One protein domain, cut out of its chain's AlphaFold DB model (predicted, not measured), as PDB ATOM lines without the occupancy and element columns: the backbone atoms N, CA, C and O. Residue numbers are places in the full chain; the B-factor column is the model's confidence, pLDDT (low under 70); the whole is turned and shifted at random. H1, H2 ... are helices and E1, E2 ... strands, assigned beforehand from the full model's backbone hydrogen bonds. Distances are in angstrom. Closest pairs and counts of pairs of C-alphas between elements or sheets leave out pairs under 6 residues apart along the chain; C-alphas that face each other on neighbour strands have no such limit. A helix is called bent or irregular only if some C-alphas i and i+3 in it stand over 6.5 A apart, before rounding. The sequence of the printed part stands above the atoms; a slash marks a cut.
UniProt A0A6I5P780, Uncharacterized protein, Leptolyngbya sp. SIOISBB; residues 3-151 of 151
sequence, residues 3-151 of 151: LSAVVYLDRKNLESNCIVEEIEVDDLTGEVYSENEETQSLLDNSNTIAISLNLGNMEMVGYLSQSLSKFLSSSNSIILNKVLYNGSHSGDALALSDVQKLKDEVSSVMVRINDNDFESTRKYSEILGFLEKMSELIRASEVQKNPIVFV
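AT A GLANCE: This is residues 3 to 151 of the 151 residues of an uncharacterized protein of Leptolyngbya sp. SIOISBB (UniProt A0A6I5P780). A small antiparallel sheet of three strands has one long helix, H5, running along one face, and H4 folds back beside H5 as the other leg of a helical hairpin. H2 and H3 pack near this hairpin, while H1 and the loops of residues 9 to 36 make one end of the long axis; at the other end the hairpin's turn, residues 114 to 122, sticks out. The printed part has 149 residues, with five named helices and three named strands in the order E1 H1 E2 H2 H3 H4 H5 E3, and the class is mixed, helices and strands. The sheet's order is E2 E1 E3. The whole is only just compact, close to loose, with a radius of gyration of the C-alphas of 17.2 A and spans of 54 by 27 by 26 A.

HOW THE PARTS SIT: E1, residues 3 to 8, is the inner strand between the edge strands E2, residues 49 to 57, and E3, residues 148 to 150. E2 and E1 are antiparallel at 171 degrees, with N 5 and O 53 at 2.9 A; E1 and E3 are antiparallel at 142 degrees, with N 6 and O 149 at 2.8 A. H5, residues 122 to 144, is on the sheet in two layers, helix over sheet, at a height over the sheet of 9.2 A. It lies over E2 and E1 and runs along the strands, at 17 degrees to E1 on the local plane. H4, residues 96 to 115, touches H5 in a hairpin, at a shallow tilt of 31 degrees, opposite ways; the closest C-alphas, of Val 106 and Leu 131, are 6.1 A apart. H3, residues 78 to 83, touches residues 98 to 105 of H4 at a steep tilt of 52 degrees, with C-alphas 78 and 102 closest at 6.0 A. H2, residues 58 to 68, touches residues 126 to 127 of H5, about perpendicular at 87 degrees, with C-alphas 64 and 127 closest at 6.5 A. H2 and H3 only graze the sheet. H1, residues 37 to 44, touches no helix and is not on the sheet. Every O i to N i+4 pair is within hydrogen-bond range in H1, H2 and H3; H4 has 14 of 16 and H5 18 of 19.

IN THESE COORDINATES: E1 begins at C-alpha 3 (-15.083, 13.390, 50.669), and E2 is 21.5 A long. H4, 29.6 A long, is only just irregular: C-alphas 97 and 100 are 6.8 A apart. H5 is 33.2 A long and ends at C-alpha 144 (-10.621, -6.360, 43.597).

THE WHOLE: The C-alphas of Asn 36 and Asp 117, the two farthest apart, are 56.4 A apart. The printed part has no cut; the links E1 to H1 and H3 to H4 are long. Mean pLDDT of the printed part is 85.1, with residues 15 to 21, 46, 86 to 88 and 116 to 122 under 70.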
ATOM      1  N   LEU A   3     -14.601  14.675  51.147       88.81
ATOM      2  CA  LEU A   3     -15.083  13.390  50.669       88.81
ATOM      3  C   LEU A   3     -13.900  12.634  50.067       88.81
ATOM      4  O   LEU A   3     -13.333  13.075  49.063       88.81
ATOM      5  N   SER A   4     -13.550  11.507  50.665       92.19
ATOM      6  CA  SER A   4     -12.567  10.573  50.130       92.19
ATOM      7  C   SER A   4     -13.211   9.205  49.953       92.19
ATOM      8  O   SER A   4     -14.209   8.891  50.598       92.19
ATOM      9  N   ALA A   5     -12.652   8.404  49.055       93.62
ATOM     10  CA  ALA A   5     -13.100   7.042  48.828       93.62
ATOM     11  C   ALA A   5     -11.913   6.096  48.661       93.62
ATOM     12  O   ALA A   5     -10.882   6.468  48.092       93.62
ATOM     13  N   VAL A   6     -12.088   4.871  49.140       94.50
ATOM     14  CA  VAL A   6     -11.087   3.813  49.155       94.50
ATOM     15  C   VAL A   6     -11.683   2.513  48.621       94.50
ATOM     16  O   VAL A   6     -12.869   2.232  48.791       94.50
ATOM     17  N   VAL A   7     -10.851   1.725  47.947       94.56
ATOM     18  CA  VAL A   7     -11.127   0.319  47.638       94.56
ATOM     19  C   VAL A   7      -9.961  -0.493  48.180       94.56
ATOM     20  O   VAL A   7      -8.804  -0.215  47.853       94.56
ATOM     21  N   TYR A   8     -10.267  -1.492  48.998       92.62
ATOM     22  CA  TYR A   8      -9.284  -2.411  49.561       92.62
ATOM     23  C   TYR A   8      -8.922  -3.517  48.562       92.62
ATOM     24  O   TYR A   8      -9.700  -3.843  47.658       92.62
ATOM     25  N   LEU A   9      -7.730  -4.093  48.699       90.69
ATOM     26  CA  LEU A   9      -7.302  -5.249  47.911       90.69
ATOM     27  C   LEU A   9      -8.148  -6.486  48.234       90.69
ATOM     28  O   LEU A   9      -8.528  -6.709  49.381       90.69
ATOM     29  N   ASP A  10      -8.392  -7.328  47.226       87.56
ATOM     30  CA  ASP A  10      -8.879  -8.692  47.459       87.56
ATOM     31  C   ASP A  10      -7.866  -9.412  48.361       87.56
ATOM     32  O   ASP A  10      -6.654  -9.306  48.141       87.56
ATOM     33  N   ARG A  11      -8.347 -10.227  49.304       81.12
ATOM     34  CA  ARG A  11      -7.519 -11.135  50.108       81.12
ATOM     35  C   ARG A  11      -6.515 -11.916  49.256       81.12
ATOM     36  O   ARG A  11      -5.398 -12.168  49.693       81.12
ATOM     37  N   LYS A  12      -6.895 -12.301  48.035       82.38
ATOM     38  CA  LYS A  12      -6.021 -13.039  47.102       82.38
ATOM     39  C   LYS A  12      -4.858 -12.218  46.545       82.38
ATOM     40  O   LYS A  12      -3.886 -12.803  46.079       82.38
ATOM     41  N   ASN A  13      -4.993 -10.897  46.548       81.56
ATOM     42  CA  ASN A  13      -4.021  -9.949  46.014       81.56
ATOM     43  C   ASN A  13      -3.167  -9.304  47.115       81.56
ATOM     44  O   ASN A  13      -2.279  -8.515  46.795       81.56
ATOM     45  N   LEU A  14      -3.417  -9.629  48.388       78.12
ATOM     46  CA  LEU A  14      -2.529  -9.267  49.488       78.12
ATOM     47  C   LEU A  14      -1.185  -9.979  49.324       78.12
ATOM     48  O   LEU A  14      -1.121 -11.130  48.883       78.12
ATOM     49  N   GLU A  15      -0.100  -9.292  49.677       67.50
ATOM     50  CA  GLU A  15       1.236  -9.873  49.593       67.50
ATOM     51  C   GLU A  15       1.346 -11.142  50.442       67.50
ATOM     52  O   GLU A  15       0.794 -11.233  51.539       67.50
ATOM     53  N   SER A  16       2.128 -12.112  49.961       57.75
ATOM     54  CA  SER A  16       2.287 -13.432  50.581       57.75
ATOM     55  C   SER A  16       2.738 -13.396  52.048       57.75
ATOM     56  O   SER A  16       2.525 -14.361  52.777       57.75
ATOM     57  N   ASN A  17       3.343 -12.289  52.489       54.09
ATOM     58  CA  ASN A  17       3.782 -12.082  53.871       54.09
ATOM     59  C   ASN A  17       2.620 -11.794  54.836       54.09
ATOM     60  O   ASN A  17       2.790 -11.933  56.040       54.09
ATOM     61  N   CYS A  18       1.451 -11.423  54.309       55.25
ATOM     62  CA  CYS A  18       0.212 -11.234  55.058       55.25
ATOM     63  C   CYS A  18      -0.702 -12.461  54.960       55.25
ATOM     64  O   CYS A  18      -1.874 -12.356  55.269       55.25
ATOM     65  N   ILE A  19      -0.237 -13.632  54.515       57.62
ATOM     66  CA  ILE A  19      -1.058 -14.854  54.566       57.62
ATOM     67  C   ILE A  19      -0.940 -15.435  55.979       57.62
ATOM     68  O   ILE A  19      -0.276 -16.444  56.207       57.62
ATOM     69  N   VAL A  20      -1.546 -14.749  56.943       58.53
ATOM     70  CA  VAL A  20      -1.751 -15.267  58.297       58.53
ATOM     71  C   VAL A  20      -3.150 -15.884  58.328       58.53
ATOM     72  O   VAL A  20      -4.098 -15.316  57.782       58.53
ATOM     73  N   GLU A  21      -3.296 -17.077  58.909       62.41
ATOM     74  CA  GLU A  21      -4.599 -17.759  59.022       62.41
ATOM     75  C   GLU A  21      -5.623 -16.949  59.849       62.41
ATOM     76  O   GLU A  21      -6.821 -17.183  59.723       62.41
ATOM     77  N   GLU A  22      -5.161 -15.954  60.614       70.94
ATOM     78  CA  GLU A  22      -5.921 -15.115  61.558       70.94
ATOM     79  C   GLU A  22      -6.414 -13.781  60.964       70.94
ATOM     80  O   GLU A  22      -6.570 -12.791  61.681       70.94
ATOM     81  N   ILE A  23      -6.601 -13.720  59.647       79.94
ATOM     82  CA  ILE A  23      -7.070 -12.509  58.969       79.94
ATOM     83  C   ILE A  23      -8.549 -12.625  58.634       79.94
ATOM     84  O   ILE A  23      -8.978 -13.557  57.941       79.94
ATOM     85  N   GLU A  24      -9.294 -11.622  59.078       84.31
ATOM     86  CA  GLU A  24     -10.707 -11.430  58.806       84.31
ATOM     87  C   GLU A  24     -10.899 -10.360  57.726       84.31
ATOM     88  O   GLU A  24     -10.041  -9.506  57.491       84.31
ATOM     89  N   VAL A  25     -12.021 -10.458  57.016       85.31
ATOM     90  CA  VAL A  25     -12.431  -9.480  56.009       85.31
ATOM     91  C   VAL A  25     -13.805  -8.984  56.415       85.31
ATOM     92  O   VAL A  25     -14.712  -9.794  56.604       85.31
ATOM     93  N   ASP A  26     -13.955  -7.674  56.545       86.56
ATOM     94  CA  ASP A  26     -15.246  -7.057  56.796       86.56
ATOM     95  C   ASP A  26     -16.140  -7.208  55.553       86.56
ATOM     96  O   ASP A  26     -15.806  -6.750  54.459       86.56
ATOM     97  N   ASP A  27     -17.288  -7.868  55.712       83.50
ATOM     98  CA  ASP A  27     -18.211  -8.164  54.608       83.50
ATOM     99  C   ASP A  27     -18.834  -6.899  53.979       83.50
ATOM    100  O   ASP A  27     -19.328  -6.943  52.847       83.50
ATOM    101  N   LEU A  28     -18.856  -5.775  54.705       85.31
ATOM    102  CA  LEU A  28     -19.465  -4.520  54.267       85.31
ATOM    103  C   LEU A  28     -18.471  -3.624  53.520       85.31
ATOM    104  O   LEU A  28     -18.860  -2.980  52.543       85.31
ATOM    105  N   THR A  29     -17.221  -3.558  53.974       85.69
ATOM    106  CA  THR A  29     -16.194  -2.633  53.467       85.69
ATOM    107  C   THR A  29     -15.112  -3.335  52.647       85.69
ATOM    108  O   THR A  29     -14.436  -2.693  51.839       85.69
ATOM    109  N   GLY A  30     -14.960  -4.652  52.799       82.38
ATOM    110  CA  GLY A  30     -13.837  -5.411  52.249       82.38
ATOM    111  C   GLY A  30     -12.510  -5.106  52.947       82.38
ATOM    112  O   GLY A  30     -11.457  -5.489  52.436       82.38
ATOM    113  N   GLU A  31     -12.543  -4.388  54.075       86.69
ATOM    114  CA  GLU A  31     -11.362  -4.096  54.877       86.69
ATOM    115  C   GLU A  31     -10.828  -5.373  55.517       86.69
ATOM    116  O   GLU A  31     -11.576  -6.230  55.984       86.69
ATOM    117  N   VAL A  32      -9.508  -5.493  55.521       85.25
ATOM    118  CA  VAL A  32      -8.800  -6.657  56.033       85.25
ATOM    119  C   VAL A  32      -8.232  -6.295  57.397       85.25
ATOM    120  O   VAL A  32      -7.452  -5.346  57.492       85.25
ATOM    121  N   TYR A  33      -8.595  -7.047  58.433       85.75
ATOM    122  CA  TYR A  33      -8.156  -6.796  59.808       85.75
ATOM    123  C   TYR A  33      -7.817  -8.100  60.541       85.75
ATOM    124  O   TYR A  33      -8.104  -9.203  60.071       85.75
ATOM    125  N   SER A  34      -7.173  -7.979  61.698       84.50
ATOM    126  CA  SER A  34      -6.897  -9.094  62.600       84.50
ATOM    127  C   SER A  34      -7.110  -8.671  64.051       84.50
ATOM    128  O   SER A  34      -6.750  -7.566  64.446       84.50
ATOM    129  N   GLU A  35      -7.665  -9.565  64.869       84.69
ATOM    130  CA  GLU A  35      -7.761  -9.349  66.321       84.69
ATOM    131  C   GLU A  35      -6.397  -9.488  67.024       84.69
ATOM    132  O   GLU A  35      -6.223  -9.039  68.158       84.69
ATOM    133  N   ASN A  36      -5.417 -10.107  66.361       85.19
ATOM    134  CA  ASN A  36      -4.058 -10.244  66.864       85.19
ATOM    135  C   ASN A  36      -3.264  -8.957  66.593       85.19
ATOM    136  O   ASN A  36      -3.048  -8.598  65.438       85.19
ATOM    137  N   GLU A  37      -2.784  -8.284  67.644       83.56
ATOM    138  CA  GLU A  37      -2.060  -7.006  67.533       83.56
ATOM    139  C   GLU A  37      -0.790  -7.087  66.668       83.56
ATOM    140  O   GLU A  37      -0.471  -6.135  65.953       83.56
ATOM    141  N   GLU A  38      -0.063  -8.211  66.693       81.25
ATOM    142  CA  GLU A  38       1.134  -8.386  65.859       81.25
ATOM    143  C   GLU A  38       0.748  -8.482  64.378       81.25
ATOM    144  O   GLU A  38       1.353  -7.819  63.531       81.25
ATOM    145  N   THR A  39      -0.303  -9.244  64.070       79.50
ATOM    146  CA  THR A  39      -0.842  -9.380  62.709       79.50
ATOM    147  C   THR A  39      -1.473  -8.077  62.222       79.50
ATOM    148  O   THR A  39      -1.235  -7.681  61.083       79.50
ATOM    149  N   GLN A  40      -2.218  -7.367  63.074       82.25
ATOM    150  CA  GLN A  40      -2.799  -6.067  62.739       82.25
ATOM    151  C   GLN A  40      -1.707  -5.034  62.446       82.25
ATOM    152  O   GLN A  40      -1.788  -4.326  61.451       82.25
ATOM    153  N   SER A  41      -0.634  -5.005  63.239       80.50
ATOM    154  CA  SER A  41       0.518  -4.138  62.972       80.50
ATOM    155  C   SER A  41       1.183  -4.464  61.630       80.50
ATOM    156  O   SER A  41       1.589  -3.560  60.897       80.50
ATOM    157  N   LEU A  42       1.273  -5.741  61.247       77.25
ATOM    158  CA  LEU A  42       1.751  -6.125  59.914       77.25
ATOM    159  C   LEU A  42       0.800  -5.660  58.806       77.25
ATOM    160  O   LEU A  42       1.284  -5.173  57.786       77.25
ATOM    161  N   LEU A  43      -0.516  -5.764  59.012       76.38
ATOM    162  CA  LEU A  43      -1.529  -5.286  58.069       76.38
ATOM    163  C   LEU A  43      -1.476  -3.765  57.895       76.38
ATOM    164  O   LEU A  43      -1.448  -3.304  56.757       76.38
ATOM    165  N   ASP A  44      -1.361  -3.004  58.984       77.56
ATOM    166  CA  ASP A  44      -1.235  -1.540  58.964       77.56
ATOM    167  C   ASP A  44       0.034  -1.082  58.228       77.56
ATOM    168  O   ASP A  44       0.054  -0.045  57.563       77.56
ATOM    169  N   ASN A  45       1.109  -1.870  58.337       71.62
ATOM    170  CA  ASN A  45       2.361  -1.645  57.615       71.62
ATOM    171  C   ASN A  45       2.346  -2.220  56.187       71.62
ATOM    172  O   ASN A  45       3.273  -1.962  55.412       71.62
ATOM    173  N   SER A  46       1.323  -2.998  55.830       69.88
ATOM    174  CA  SER A  46       1.140  -3.567  54.498       69.88
ATOM    175  C   SER A  46       0.265  -2.662  53.633       69.88
ATOM    176  O   SER A  46      -0.580  -1.909  54.113       69.88
ATOM    177  N   ASN A  47       0.454  -2.725  52.316       78.31
ATOM    178  CA  ASN A  47      -0.377  -1.963  51.394       78.31
ATOM    179  C   ASN A  47      -1.709  -2.697  51.152       78.31
ATOM    180  O   ASN A  47      -1.850  -3.359  50.131       78.31
ATOM    181  N   THR A  48      -2.665  -2.610  52.085       86.69
ATOM    182  CA  THR A  48      -4.008  -3.231  51.967       86.69
ATOM    183  C   THR A  48      -4.961  -2.449  51.059       86.69
ATOM    184  O   THR A  48      -6.012  -2.953  50.660       86.69
ATOM    185  N   ILE A  49      -4.597  -1.217  50.699       90.75
ATOM    186  CA  ILE A  49      -5.400  -0.316  49.875       90.75
ATOM    187  C   ILE A  49      -5.032  -0.494  48.400       90.75
ATOM    188  O   ILE A  49      -3.889  -0.297  47.991       90.75
ATOM    189  N   ALA A  50      -6.030  -0.798  47.570       92.44
ATOM    190  CA  ALA A  50      -5.853  -0.863  46.123       92.44
ATOM    191  C   ALA A  50      -5.805   0.540  45.503       92.44
ATOM    192  O   ALA A  50      -4.993   0.816  44.619       92.44
ATOM    193  N   ILE A  51      -6.699   1.424  45.953       94.50
ATOM    194  CA  ILE A  51      -6.740   2.829  45.548       94.50
ATOM    195  C   ILE A  51      -7.408   3.670  46.640       94.50
ATOM    196  O   ILE A  51      -8.380   3.234  47.254       94.50
ATOM    197  N   SER A  52      -6.904   4.885  46.861       94.62
ATOM    198  CA  SER A  52      -7.520   5.895  47.723       94.62
ATOM    199  C   SER A  52      -7.497   7.243  47.012       94.62
ATOM    200  O   SER A  52      -6.437   7.708  46.587       94.62
ATOM    201  N   LEU A  53      -8.671   7.851  46.838       95.00
ATOM    202  CA  LEU A  53      -8.841   9.105  46.107       95.00
ATOM    203  C   LEU A  53      -9.629  10.120  46.930       95.00
ATOM    204  O   LEU A  53     -10.698   9.831  47.461       95.00
ATOM    205  N   ASN A  54      -9.142  11.359  46.942       93.38
ATOM    206  CA  ASN A  54      -9.912  12.506  47.412       93.38
ATOM    207  C   ASN A  54     -10.865  12.966  46.298       93.38
ATOM    208  O   ASN A  54     -10.417  13.382  45.222       93.38
ATOM    209  N   LEU A  55     -12.170  12.903  46.552       90.81
ATOM    210  CA  LEU A  55     -13.230  13.265  45.610       90.81
ATOM    211  C   LEU A  55     -13.617  14.750  45.683       90.81
ATOM    212  O   LEU A  55     -14.137  15.287  44.708       90.81
ATOM    213  N   GLY A  56     -13.314  15.436  46.786       89.06
ATOM    214  CA  GLY A  56     -13.500  16.880  46.923       89.06
ATOM    215  C   GLY A  56     -13.703  17.332  48.366       89.06
ATOM    216  O   GLY A  56     -13.730  16.539  49.298       89.06
ATOM    217  N   ASN A  57     -13.864  18.637  48.569       88.75
ATOM    218  CA  ASN A  57     -14.338  19.189  49.841       88.75
ATOM    219  C   ASN A  57     -15.868  19.375  49.818       88.75
ATOM    220  O   ASN A  57     -16.507  19.207  48.783       88.75
ATOM    221  N   MET A  58     -16.466  19.741  50.954       85.00
ATOM    222  CA  MET A  58     -17.921  19.932  51.053       85.00
ATOM    223  C   MET A  58     -18.482  20.957  50.045       85.00
ATOM    224  O   MET A  58     -19.564  20.751  49.499       85.00
ATOM    225  N   GLU A  59     -17.743  22.033  49.752       87.75
ATOM    226  CA  GLU A  59     -18.142  23.032  48.747       87.75
ATOM    227  C   GLU A  59     -18.180  22.426  47.338       87.75
ATOM    228  O   GLU A  59     -19.154  22.600  46.604       87.75
ATOM    229  N   MET A  60     -17.147  21.656  46.990       88.62
ATOM    230  CA  MET A  60     -17.042  20.918  45.735       88.62
ATOM    231  C   MET A  60     -18.157  19.880  45.608       88.62
ATOM    232  O   MET A  60     -18.770  19.784  44.551       88.62
ATOM    233  N   VAL A  61     -18.476  19.139  46.674       88.31
ATOM    234  CA  VAL A  61     -19.584  18.167  46.680       88.31
ATOM    235  C   VAL A  61     -20.915  18.860  46.391       88.31
ATOM    236  O   VAL A  61     -21.661  18.408  45.521       88.31
ATOM    237  N   GLY A  62     -21.191  19.995  47.041       88.12
ATOM    238  CA  GLY A  62     -22.400  20.782  46.777       88.12
ATOM    239  C   GLY A  62     -22.474  21.277  45.329       88.12
ATOM    240  O   GLY A  62     -23.508  21.139  44.669       88.12
ATOM    241  N   TYR A  63     -21.358  21.788  44.806       90.00
ATOM    242  CA  TYR A  63     -21.247  22.219  43.414       90.00
ATOM    243  C   TYR A  63     -21.450  21.067  42.416       90.00
ATOM    244  O   TYR A  63     -22.215  21.209  41.452       90.00
ATOM    245  N   LEU A  64     -20.799  19.923  42.640       91.19
ATOM    246  CA  LEU A  64     -20.904  18.730  41.800       91.19
ATOM    247  C   LEU A  64     -22.328  18.177  41.814       91.19
ATOM    248  O   LEU A  64     -22.876  17.909  40.748       91.19
ATOM    249  N   SER A  65     -22.957  18.082  42.988       91.19
ATOM    250  CA  SER A  65     -24.341  17.620  43.141       91.19
ATOM    251  C   SER A  65     -25.311  18.497  42.341       91.19
ATOM    252  O   SER A  65     -26.084  18.002  41.514       91.19
ATOM    253  N   GLN A  66     -25.196  19.825  42.471       90.19
ATOM    254  CA  GLN A  66     -26.015  20.762  41.700       90.19
ATOM    255  C   GLN A  66     -25.748  20.659  40.192       90.19
ATOM    256  O   GLN A  66     -26.681  20.697  39.390       90.19
ATOM    257  N   SER A  67     -24.489  20.522  39.786       89.81
ATOM    258  CA  SER A  67     -24.121  20.473  38.369       89.81
ATOM    259  C   SER A  67     -24.563  19.171  37.702       89.81
ATOM    260  O   SER A  67     -25.124  19.200  36.606       89.81
ATOM    261  N   LEU A  68     -24.384  18.039  38.384       90.56
ATOM    262  CA  LEU A  68     -24.748  16.711  37.895       90.56
ATOM    263  C   LEU A  68     -26.257  16.469  37.890       90.56
ATOM    264  O   LEU A  68     -26.736  15.699  37.059       90.56
ATOM    265  N   SER A  69     -27.028  17.194  38.707       90.12
ATOM    266  CA  SER A  69     -28.500  17.159  38.663       90.12
ATOM    267  C   SER A  69     -29.097  17.563  37.305       90.12
ATOM    268  O   SER A  69     -30.223  17.196  36.986       90.12
ATOM    269  N   LYS A  70     -28.334  18.276  36.466       88.19
ATOM    270  CA  LYS A  70     -28.736  18.620  35.092       88.19
ATOM    271  C   LYS A  70     -28.660  17.428  34.138       88.19
ATOM    272  O   LYS A  70     -29.324  17.426  33.105       88.19
ATOM    273  N   PHE A  71     -27.836  16.436  34.466       87.75
ATOM    274  CA  PHE A  71     -27.597  15.254  33.643       87.75
ATOM    275  C   PHE A  71     -28.281  14.008  34.213       87.75
ATOM    276  O   PHE A  71     -28.683  13.126  33.455       87.75
ATOM    277  N   LEU A  72     -28.438  13.934  35.532       88.88
ATOM    278  CA  LEU A  72     -28.925  12.759  36.241       88.88
ATOM    279  C   LEU A  72     -30.297  13.021  36.861       88.88
ATOM    280  O   LEU A  72     -30.552  14.075  37.436       88.88
ATOM    281  N   SER A  73     -31.188  12.033  36.774       83.81
ATOM    282  CA  SER A  73     -32.485  12.087  37.453       83.81
ATOM    283  C   SER A  73     -32.317  11.764  38.936       83.81
ATOM    284  O   SER A  73     -31.865  10.672  39.290       83.81
ATOM    285  N   SER A  74     -32.717  12.695  39.804       75.44
ATOM    286  CA  SER A  74     -32.521  12.607  41.257       75.44
ATOM    287  C   SER A  74     -33.117  11.350  41.893       75.44
ATOM    288  O   SER A  74     -32.509  10.791  42.791       75.44
ATOM    289  N   SER A  75     -34.254  10.842  41.416       78.38
ATOM    290  CA  SER A  75     -34.929   9.694  42.042       78.38
ATOM    291  C   SER A  75     -34.167   8.372  41.931       78.38
ATOM    292  O   SER A  75     -34.370   7.488  42.756       78.38
ATOM    293  N   ASN A  76     -33.299   8.225  40.925       82.44
ATOM    294  CA  ASN A  76     -32.624   6.960  40.635       82.44
ATOM    295  C   ASN A  76     -31.100   7.058  40.621       82.44
ATOM    296  O   ASN A  76     -30.466   6.017  40.474       82.44
ATOM    297  N   SER A  77     -30.515   8.247  40.781       90.75
ATOM    298  CA  SER A  77     -29.068   8.415  40.661       90.75
ATOM    299  C   SER A  77     -28.319   7.947  41.907       90.75
ATOM    300  O   SER A  77     -28.513   8.478  42.999       90.75
ATOM    301  N   ILE A  78     -27.426   6.979  41.738       91.94
ATOM    302  CA  ILE A  78     -26.457   6.586  42.761       91.94
ATOM    303  C   ILE A  78     -25.506   7.742  43.054       91.94
ATOM    304  O   ILE A  78     -25.243   8.025  44.222       91.94
ATOM    305  N   ILE A  79     -25.015   8.432  42.020       92.19
ATOM    306  CA  ILE A  79     -24.066   9.535  42.202       92.19
ATOM    307  C   ILE A  79     -24.670  10.618  43.101       92.19
ATOM    308  O   ILE A  79     -24.033  11.050  44.055       92.19
ATOM    309  N   LEU A  80     -25.916  11.023  42.853       90.94
ATOM    310  CA  LEU A  80     -26.555  12.077  43.646       90.94
ATOM    311  C   LEU A  80     -26.976  11.604  45.045       90.94
ATOM    312  O   LEU A  80     -26.870  12.376  45.994       90.94
ATOM    313  N   ASN A  81     -27.442  10.358  45.181       89.38
ATOM    314  CA  ASN A  81     -28.069   9.893  46.424       89.38
ATOM    315  C   ASN A  81     -27.132   9.140  47.372       89.38
ATOM    316  O   ASN A  81     -27.436   9.057  48.556       89.38
ATOM    317  N   LYS A  82     -26.039   8.559  46.867       88.44
ATOM    318  CA  LYS A  82     -25.092   7.760  47.662       88.44
ATOM    319  C   LYS A  82     -23.682   8.346  47.693       88.44
ATOM    320  O   LYS A  82     -22.983   8.141  48.672       88.44
ATOM    321  N   VAL A  83     -23.276   9.087  46.658       88.94
ATOM    322  CA  VAL A  83     -21.909   9.638  46.564       88.94
ATOM    323  C   VAL A  83     -21.856  11.114  46.953       88.94
ATOM    324  O   VAL A  83     -21.003  11.516  47.730       88.94
ATOM    325  N   LEU A  84     -22.765  11.933  46.420       88.12
ATOM    326  CA  LEU A  84     -22.765  13.395  46.573       88.12
ATOM    327  C   LEU A  84     -23.926  13.910  47.432       88.12
ATOM    328  O   LEU A  84     -24.383  15.046  47.256       88.12
ATOM    329  N   TYR A  85     -24.450  13.066  48.322       80.00
ATOM    330  CA  TYR A  85     -25.523  13.475  49.216       80.00
ATOM    331  C   TYR A  85     -24.981  14.359  50.345       80.00
ATOM    332  O   TYR A  85     -23.812  14.306  50.708       80.00
ATOM    333  N   ASN A  86     -25.833  15.222  50.894       69.00
ATOM    334  CA  ASN A  86     -25.428  16.106  51.981       69.00
ATOM    335  C   ASN A  86     -25.447  15.333  53.311       69.00
ATOM    336  O   ASN A  86     -26.524  15.104  53.865       69.00
ATOM    337  N   GLY A  87     -24.280  14.919  53.804       68.25
ATOM    338  CA  GLY A  87     -24.161  14.171  55.054       68.25
ATOM    339  C   GLY A  87     -22.726  13.776  55.401       68.25
ATOM    340  O   GLY A  87     -21.768  14.233  54.779       68.25
ATOM    341  N   SER A  88     -22.590  12.954  56.442       69.69
ATOM    342  CA  SER A  88     -21.323  12.315  56.799       69.69
ATOM    343  C   SER A  88     -21.206  11.016  56.019       69.69
ATOM    344  O   SER A  88     -22.024  10.132  56.227       69.69
ATOM    345  N   HIS A  89     -20.193  10.910  55.162       71.50
ATOM    346  CA  HIS A  89     -19.956   9.716  54.348       71.50
ATOM    347  C   HIS A  89     -19.055   8.682  55.031       71.50
ATOM    348  O   HIS A  89     -18.918   7.579  54.519       71.50
ATOM    349  N   SER A  90     -18.409   9.021  56.149       74.00
ATOM    350  CA  SER A  90     -17.446   8.122  56.789       74.00
ATOM    351  C   SER A  90     -18.118   6.814  57.218       74.00
ATOM    352  O   SER A  90     -19.020   6.825  58.057       74.00
ATOM    353  N   GLY A  91     -17.655   5.704  56.642       75.25
ATOM    354  CA  GLY A  91     -18.176   4.355  56.881       75.25
ATOM    355  C   GLY A  91     -19.270   3.909  55.908       75.25
ATOM    356  O   GLY A  91     -19.685   2.752  55.960       75.25
ATOM    357  N   ASP A  92     -19.721   4.776  54.996       87.50
ATOM    358  CA  ASP A  92     -20.631   4.359  53.933       87.50
ATOM    359  C   ASP A  92     -19.895   3.505  52.902       87.50
ATOM    360  O   ASP A  92     -18.774   3.814  52.496       87.50
ATOM    361  N   ALA A  93     -20.570   2.472  52.407       90.31
ATOM    362  CA  ALA A  93     -20.052   1.613  51.355       90.31
ATOM    363  C   ALA A  93     -21.016   1.549  50.168       90.31
ATOM    364  O   ALA A  93     -22.235   1.400  50.308       90.31
ATOM    365  N   LEU A  94     -20.452   1.619  48.968       92.75
ATOM    366  CA  LEU A  94     -21.132   1.277  47.735       92.75
ATOM    367  C   LEU A  94     -20.875  -0.194  47.412       92.75
ATOM    368  O   LEU A  94     -19.781  -0.569  46.987       92.75
ATOM    369  N   ALA A  95     -21.905  -1.016  47.601       92.19
ATOM    370  CA  ALA A  95     -21.842  -2.448  47.343       92.19
ATOM    371  C   ALA A  95     -21.530  -2.760  45.871       92.19
ATOM    372  O   ALA A  95     -21.915  -2.027  44.960       92.19
ATOM    373  N   LEU A  96     -20.926  -3.923  45.620       91.06
ATOM    374  CA  LEU A  96     -20.611  -4.395  44.264       91.06
ATOM    375  C   LEU A  96     -21.828  -4.450  43.334       91.06
ATOM    376  O   LEU A  96     -21.711  -4.188  42.139       91.06
ATOM    377  N   SER A  97     -23.010  -4.752  43.878       91.88
ATOM    378  CA  SER A  97     -24.265  -4.768  43.117       91.88
ATOM    379  C   SER A  97     -24.631  -3.403  42.527       91.88
ATOM    380  O   SER A  97     -25.335  -3.337  41.522       91.88
ATOM    381  N   ASP A  98     -24.150  -2.320  43.137       92.56
ATOM    382  CA  ASP A  98     -24.411  -0.942  42.724       92.56
ATOM    383  C   ASP A  98     -23.364  -0.412  41.725       92.56
ATOM    384  O   ASP A  98     -23.619   0.579  41.037       92.56
ATOM    385  N   VAL A  99     -22.210  -1.079  41.596       92.88
ATOM    386  CA  VAL A  99     -21.076  -0.629  40.767       92.88
ATOM    387  C   VAL A  99     -21.449  -0.536  39.291       92.88
ATOM    388  O   VAL A  99     -21.109   0.448  38.636       92.88
ATOM    389  N   GLN A 100     -22.202  -1.507  38.762       93.00
ATOM    390  CA  GLN A 100     -22.622  -1.473  37.357       93.00
ATOM    391  C   GLN A 100     -23.505  -0.254  37.068       93.00
ATOM    392  O   GLN A 100     -23.295   0.459  36.092       93.00
ATOM    393  N   LYS A 101     -24.463   0.034  37.951       93.44
ATOM    394  CA  LYS A 101     -25.345   1.190  37.790       93.44
ATOM    395  C   LYS A 101     -24.577   2.508  37.936       93.44
ATOM    396  O   LYS A 101     -24.830   3.449  37.186       93.44
ATOM    397  N   LEU A 102     -23.608   2.568  38.850       94.56
ATOM    398  CA  LEU A 102     -22.708   3.714  38.985       94.56
ATOM    399  C   LEU A 102     -21.883   3.940  37.704       94.56
ATOM    400  O   LEU A 102     -21.772   5.070  37.232       94.56
ATOM    401  N   LYS A 103     -21.357   2.868  37.103       94.94
ATOM    402  CA  LYS A 103     -20.616   2.891  35.832       94.94
ATOM    403  C   LYS A 103     -21.458   3.399  34.666       94.94
ATOM    404  O   LYS A 103     -20.970   4.207  33.869       94.94
ATOM    405  N   ASP A 104     -22.716   2.977  34.593       94.25
ATOM    406  CA  ASP A 104     -23.661   3.444  33.577       94.25
ATOM    407  C   ASP A 104     -23.955   4.946  33.741       94.25
ATOM    408  O   ASP A 104     -23.961   5.691  32.757       94.25
ATOM    409  N   GLU A 105     -24.132   5.421  34.981       94.56
ATOM    410  CA  GLU A 105     -24.319   6.847  35.276       94.56
ATOM    411  C   GLU A 105     -23.097   7.681  34.876       94.56
ATOM    412  O   GLU A 105     -23.248   8.668  34.153       94.56
ATOM    413  N   VAL A 106     -21.889   7.272  35.284       94.75
ATOM    414  CA  VAL A 106     -20.639   7.973  34.937       94.75
ATOM    415  C   VAL A 106     -20.473   8.061  33.420       94.75
ATOM    416  O   VAL A 106     -20.254   9.149  32.881       94.75
ATOM    417  N   SER A 107     -20.665   6.940  32.722       93.56
ATOM    418  CA  SER A 107     -20.543   6.876  31.262       93.56
ATOM    419  C   SER A 107     -21.580   7.763  30.567       93.56
ATOM    420  O   SER A 107     -21.241   8.524  29.660       93.56
ATOM    421  N   SER A 108     -22.839   7.729  31.021       92.06
ATOM    422  CA  SER A 108     -23.903   8.564  30.451       92.06
ATOM    423  C   SER A 108     -23.633  10.055  30.637       92.06
ATOM    424  O   SER A 108     -24.010  10.841  29.763       92.06
ATOM    425  N   VAL A 109     -23.047  10.468  31.761       91.50
ATOM    426  CA  VAL A 109     -22.711  11.880  31.988       91.50
ATOM    427  C   VAL A 109     -21.538  12.293  31.106       91.50
ATOM    428  O   VAL A 109     -21.630  13.331  30.454       91.50
ATOM    429  N   MET A 110     -20.480  11.477  31.024       90.25
ATOM    430  CA  MET A 110     -19.321  11.770  30.171       90.25
ATOM    431  C   MET A 110     -19.719  11.970  28.702       90.25
ATOM    432  O   MET A 110     -19.313  12.958  28.094       90.25
ATOM    433  N   VAL A 111     -20.567  11.093  28.149       89.19
ATOM    434  CA  VAL A 111     -21.067  11.226  26.765       89.19
ATOM    435  C   VAL A 111     -21.814  12.547  26.575       89.19
ATOM    436  O   VAL A 111     -21.505  13.309  25.665       89.19
ATOM    437  N   ARG A 112     -22.739  12.880  27.484       86.88
ATOM    438  CA  ARG A 112     -23.517  14.125  27.391       86.88
ATOM    439  C   ARG A 112     -22.659  15.378  27.531       86.88
ATOM    440  O   ARG A 112     -23.000  16.393  26.933       86.88
ATOM    441  N   ILE A 113     -21.594  15.347  28.328       84.50
ATOM    442  CA  ILE A 113     -20.675  16.488  28.443       84.50
ATOM    443  C   ILE A 113     -19.922  16.688  27.126       84.50
ATOM    444  O   ILE A 113     -19.852  17.819  26.648       84.50
ATOM    445  N   ASN A 114     -19.432  15.604  26.518       80.81
ATOM    446  CA  ASN A 114     -18.689  15.656  25.258       80.81
ATOM    447  C   ASN A 114     -19.557  16.109  24.070       80.81
ATOM    448  O   ASN A 114     -19.070  16.832  23.208       80.81
ATOM    449  N   ASP A 115     -20.841  15.737  24.041       78.75
ATOM    450  CA  ASP A 115     -21.751  16.070  22.934       78.75
ATOM    451  C   ASP A 115     -22.208  17.540  22.915       78.75
ATOM    452  O   ASP A 115     -22.665  18.031  21.886       78.75
ATOM    453  N   ASN A 116     -22.130  18.255  24.041       68.56
ATOM    454  CA  ASN A 116     -22.709  19.600  24.166       68.56
ATOM    455  C   ASN A 116     -21.728  20.755  23.875       68.56
ATOM    456  O   ASN A 116     -22.053  21.897  24.196       68.56
ATOM    457  N   ASP A 117     -20.558  20.477  23.282       60.53
ATOM    458  CA  ASP A 117     -19.536  21.467  22.877       60.53
ATOM    459  C   ASP A 117     -19.290  22.550  23.950       60.53
ATOM    460  O   ASP A 117     -19.190  23.752  23.691       60.53
ATOM    461  N   PHE A 118     -19.284  22.122  25.217       61.81
ATOM    462  CA  PHE A 118     -19.068  23.015  26.341       61.81
ATOM    463  C   PHE A 118     -17.597  23.418  26.349       61.81
ATOM    464  O   PHE A 118     -16.748  22.669  26.830       61.81
ATOM    465  N   GLU A 119     -17.305  24.613  25.828       55.69
ATOM    466  CA  GLU A 119     -15.994  25.246  25.958       55.69
ATOM    467  C   GLU A 119     -15.454  25.066  27.381       55.69
ATOM    468  O   GLU A 119     -16.174  25.269  28.369       55.69
ATOM    469  N   SER A 120     -14.176  24.689  27.438       57.81
ATOM    470  CA  SER A 120     -13.325  24.326  28.576       57.81
ATOM    471  C   SER A 120     -13.305  25.354  29.713       57.81
ATOM    472  O   SER A 120     -12.271  25.918  30.072       57.81
ATOM    473  N   THR A 121     -14.453  25.624  30.317       67.94
ATOM    474  CA  THR A 121     -14.549  26.430  31.522       67.94
ATOM    475  C   THR A 121     -14.101  25.572  32.699       67.94
ATOM    476  O   THR A 121     -14.420  24.388  32.793       67.94
ATOM    477  N   ARG A 122     -13.378  26.188  33.642       68.19
ATOM    478  CA  ARG A 122     -12.869  25.565  34.883       68.19
ATOM    479  C   ARG A 122     -13.917  24.725  35.640       68.19
ATOM    480  O   ARG A 122     -13.598  23.765  36.328       68.19
ATOM    481  N   LYS A 123     -15.189  25.079  35.473       71.00
ATOM    482  CA  LYS A 123     -16.351  24.378  36.017       71.00
ATOM    483  C   LYS A 123     -16.545  22.966  35.452       71.00
ATOM    484  O   LYS A 123     -16.907  22.065  36.204       71.00
ATOM    485  N   TYR A 124     -16.287  22.753  34.163       79.31
ATOM    486  CA  TYR A 124     -16.385  21.428  33.542       79.31
ATOM    487  C   TYR A 124     -15.176  20.553  33.844       79.31
ATOM    488  O   TYR A 124     -15.350  19.354  34.035       79.31
ATOM    489  N   SER A 125     -13.979  21.134  33.983       83.75
ATOM    490  CA  SER A 125     -12.798  20.362  34.394       83.75
ATOM    491  C   SER A 125     -12.966  19.732  35.779       83.75
ATOM    492  O   SER A 125     -12.475  18.637  36.021       83.75
ATOM    493  N   GLU A 126     -13.703  20.390  36.673       88.88
ATOM    494  CA  GLU A 126     -14.028  19.860  38.001       88.88
ATOM    495  C   GLU A 126     -14.978  18.654  37.935       88.88
ATOM    496  O   GLU A 126     -14.771  17.668  38.641       88.88
ATOM    497  N   ILE A 127     -15.979  18.697  37.049       90.50
ATOM    498  CA  ILE A 127     -16.906  17.579  36.826       90.50
ATOM    499  C   ILE A 127     -16.175  16.405  36.171       90.50
ATOM    500  O   ILE A 127     -16.311  15.275  36.630       90.50
ATOM    501  N   LEU A 128     -15.379  16.666  35.132       90.44
ATOM    502  CA  LEU A 128     -14.609  15.630  34.443       90.44
ATOM    503  C   LEU A 128     -13.613  14.959  35.389       90.44
ATOM    504  O   LEU A 128     -13.626  13.738  35.498       90.44
ATOM    505  N   GLY A 129     -12.852  15.740  36.160       92.31
ATOM    506  CA  GLY A 129     -11.919  15.188  37.142       92.31
ATOM    507  C   GLY A 129     -12.611  14.358  38.228       92.31
ATOM    508  O   GLY A 129     -12.061  13.358  38.684       92.31
ATOM    509  N   PHE A 130     -13.833  14.717  38.632       94.62
ATOM    510  CA  PHE A 130     -14.635  13.868  39.515       94.62
ATOM    511  C   PHE A 130     -15.041  12.550  38.833       94.62
ATOM    512  O   PHE A 130     -14.857  11.481  39.412       94.62
ATOM    513  N   LEU A 131     -15.557  12.600  37.603       94.75
ATOM    514  CA  LEU A 131     -15.997  11.409  36.863       94.75
ATOM    515  C   LEU A 131     -14.836  10.457  36.528       94.75
ATOM    516  O   LEU A 131     -15.017   9.238  36.550       94.75
ATOM    517  N   GLU A 132     -13.647  10.991  36.256       94.75
ATOM    518  CA  GLU A 132     -12.416  10.214  36.068       94.75
ATOM    519  C   GLU A 132     -12.044   9.460  37.347       94.75
ATOM    520  O   GLU A 132     -11.893   8.239  37.311       94.75
ATOM    521  N   LYS A 133     -12.020  10.143  38.499       96.12
ATOM    522  CA  LYS A 133     -11.787   9.497  39.803       96.12
ATOM    523  C   LYS A 133     -12.823   8.416  40.107       96.12
ATOM    524  O   LYS A 133     -12.470   7.331  40.562       96.12
ATOM    525  N   MET A 134     -14.100   8.673  39.816       96.31
ATOM    526  CA  MET A 134     -15.147   7.657  39.972       96.31
ATOM    527  C   MET A 134     -14.915   6.455  39.053       96.31
ATOM    528  O   MET A 134     -15.101   5.320  39.485       96.31
ATOM    529  N   SER A 135     -14.466   6.678  37.816       96.62
ATOM    530  CA  SER A 135     -14.118   5.602  36.879       96.62
ATOM    531  C   SER A 135     -12.954   4.752  37.391       96.62
ATOM    532  O   SER A 135     -12.980   3.526  37.262       96.62
ATOM    533  N   GLU A 136     -11.953   5.377  38.015       97.38
ATOM    534  CA  GLU A 136     -10.845   4.664  38.651       97.38
ATOM    535  C   GLU A 136     -11.309   3.808  39.837       97.38
ATOM    536  O   GLU A 136     -10.916   2.641  39.923       97.38
ATOM    537  N   LEU A 137     -12.187   4.341  40.695       96.56
ATOM    538  CA  LEU A 137     -12.777   3.603  41.820       96.56
ATOM    539  C   LEU A 137     -13.635   2.426  41.349       96.56
ATOM    540  O   LEU A 137     -13.488   1.325  41.873       96.56
ATOM    541  N   ILE A 138     -14.480   2.626  40.331       96.81
ATOM    542  CA  ILE A 138     -15.266   1.552  39.701       96.81
ATOM    543  C   ILE A 138     -14.332   0.448  39.207       96.81
ATOM    544  O   ILE A 138     -14.536  -0.721  39.525       96.81
ATOM    545  N   ARG A 139     -13.283   0.810  38.458       96.88
ATOM    546  CA  ARG A 139     -12.334  -0.167  37.915       96.88
ATOM    547  C   ARG A 139     -11.635  -0.941  39.032       96.88
ATOM    548  O   ARG A 139     -11.495  -2.156  38.927       96.88
ATOM    549  N   ALA A 140     -11.187  -0.256  40.083       95.75
ATOM    550  CA  ALA A 140     -10.560  -0.908  41.226       95.75
ATOM    551  C   ALA A 140     -11.537  -1.859  41.932       95.75
ATOM    552  O   ALA A 140     -11.179  -3.002  42.194       95.75
ATOM    553  N   SER A 141     -12.777  -1.424  42.153       95.75
ATOM    554  CA  SER A 141     -13.842  -2.231  42.753       95.75
ATOM    555  C   SER A 141     -14.153  -3.487  41.930       95.75
ATOM    556  O   SER A 141     -14.220  -4.583  42.484       95.75
ATOM    557  N   GLU A 142     -14.239  -3.374  40.598       95.56
ATOM    558  CA  GLU A 142     -14.445  -4.517  39.693       95.56
ATOM    559  C   GLU A 142     -13.272  -5.515  39.735       95.56
ATOM    560  O   GLU A 142     -13.489  -6.729  39.732       95.56
ATOM    561  N   VAL A 143     -12.029  -5.020  39.781       94.81
ATOM    562  CA  VAL A 143     -10.816  -5.860  39.799       94.81
ATOM    563  C   VAL A 143     -10.636  -6.565  41.140       94.81
ATOM    564  O   VAL A 143     -10.346  -7.761  41.164       94.81
ATOM    565  N   GLN A 144     -10.806  -5.835  42.243       93.44
ATOM    566  CA  GLN A 144     -10.621  -6.360  43.597       93.44
ATOM    567  C   GLN A 144     -11.855  -7.085  44.127       93.44
ATOM    568  O   GLN A 144     -11.779  -7.734  45.160       93.44
ATOM    569  N   LYS A 145     -12.996  -6.984  43.430       93.50
ATOM    570  CA  LYS A 145     -14.284  -7.515  43.894       93.50
ATOM    571  C   LYS A 145     -14.597  -7.060  45.321       93.50
ATOM    572  O   LYS A 145     -15.115  -7.839  46.112       93.50
ATOM    573  N   ASN A 146     -14.295  -5.796  45.604       93.19
ATOM    574  CA  ASN A 146     -14.540  -5.136  46.879       93.19
ATOM    575  C   ASN A 146     -15.383  -3.869  46.679       93.19
ATOM    576  O   ASN A 146     -15.318  -3.257  45.604       93.19
ATOM    577  N   PRO A 147     -16.189  -3.474  47.676       93.81
ATOM    578  CA  PRO A 147     -17.008  -2.270  47.605       93.81
ATOM    579  C   PRO A 147     -16.149  -0.994  47.583       93.81
ATOM    580  O   PRO A 147     -14.951  -1.016  47.863       93.81
ATOM    581  N   ILE A 148     -16.772   0.130  47.225       95.25
ATOM    582  CA  ILE A 148     -16.154   1.460  47.344       95.25
ATOM    583  C   ILE A 148     -16.574   2.043  48.688       95.25
ATOM    584  O   ILE A 148     -17.765   2.246  48.908       95.25
ATOM    585  N   VAL A 149     -15.622   2.328  49.563       93.75
ATOM    586  CA  VAL A 149     -15.876   2.812  50.925       93.75
ATOM    587  C   VAL A 149     -15.551   4.294  51.000       93.75
ATOM    588  O   VAL A 149     -14.526   4.726  50.477       93.75
ATOM    589  N   PHE A 150     -16.409   5.084  51.634       91.56
ATOM    590  CA  PHE A 150     -16.192   6.510  51.838       91.56
ATOM    591  C   PHE A 150     -15.621   6.773  53.236       91.56
ATOM    592  O   PHE A 150     -16.083   6.203  54.228       91.56
ATOM    593  N   VAL A 151     -14.598   7.631  53.306       87.06
ATOM    594  CA  VAL A 151     -13.822   7.925  54.528       87.06
ATOM    595  C   VAL A 151     -13.755   9.416  54.820       87.06
ATOM    596  O   VAL A 151     -13.505  10.209  53.878       87.06
TER     597      VAL A 151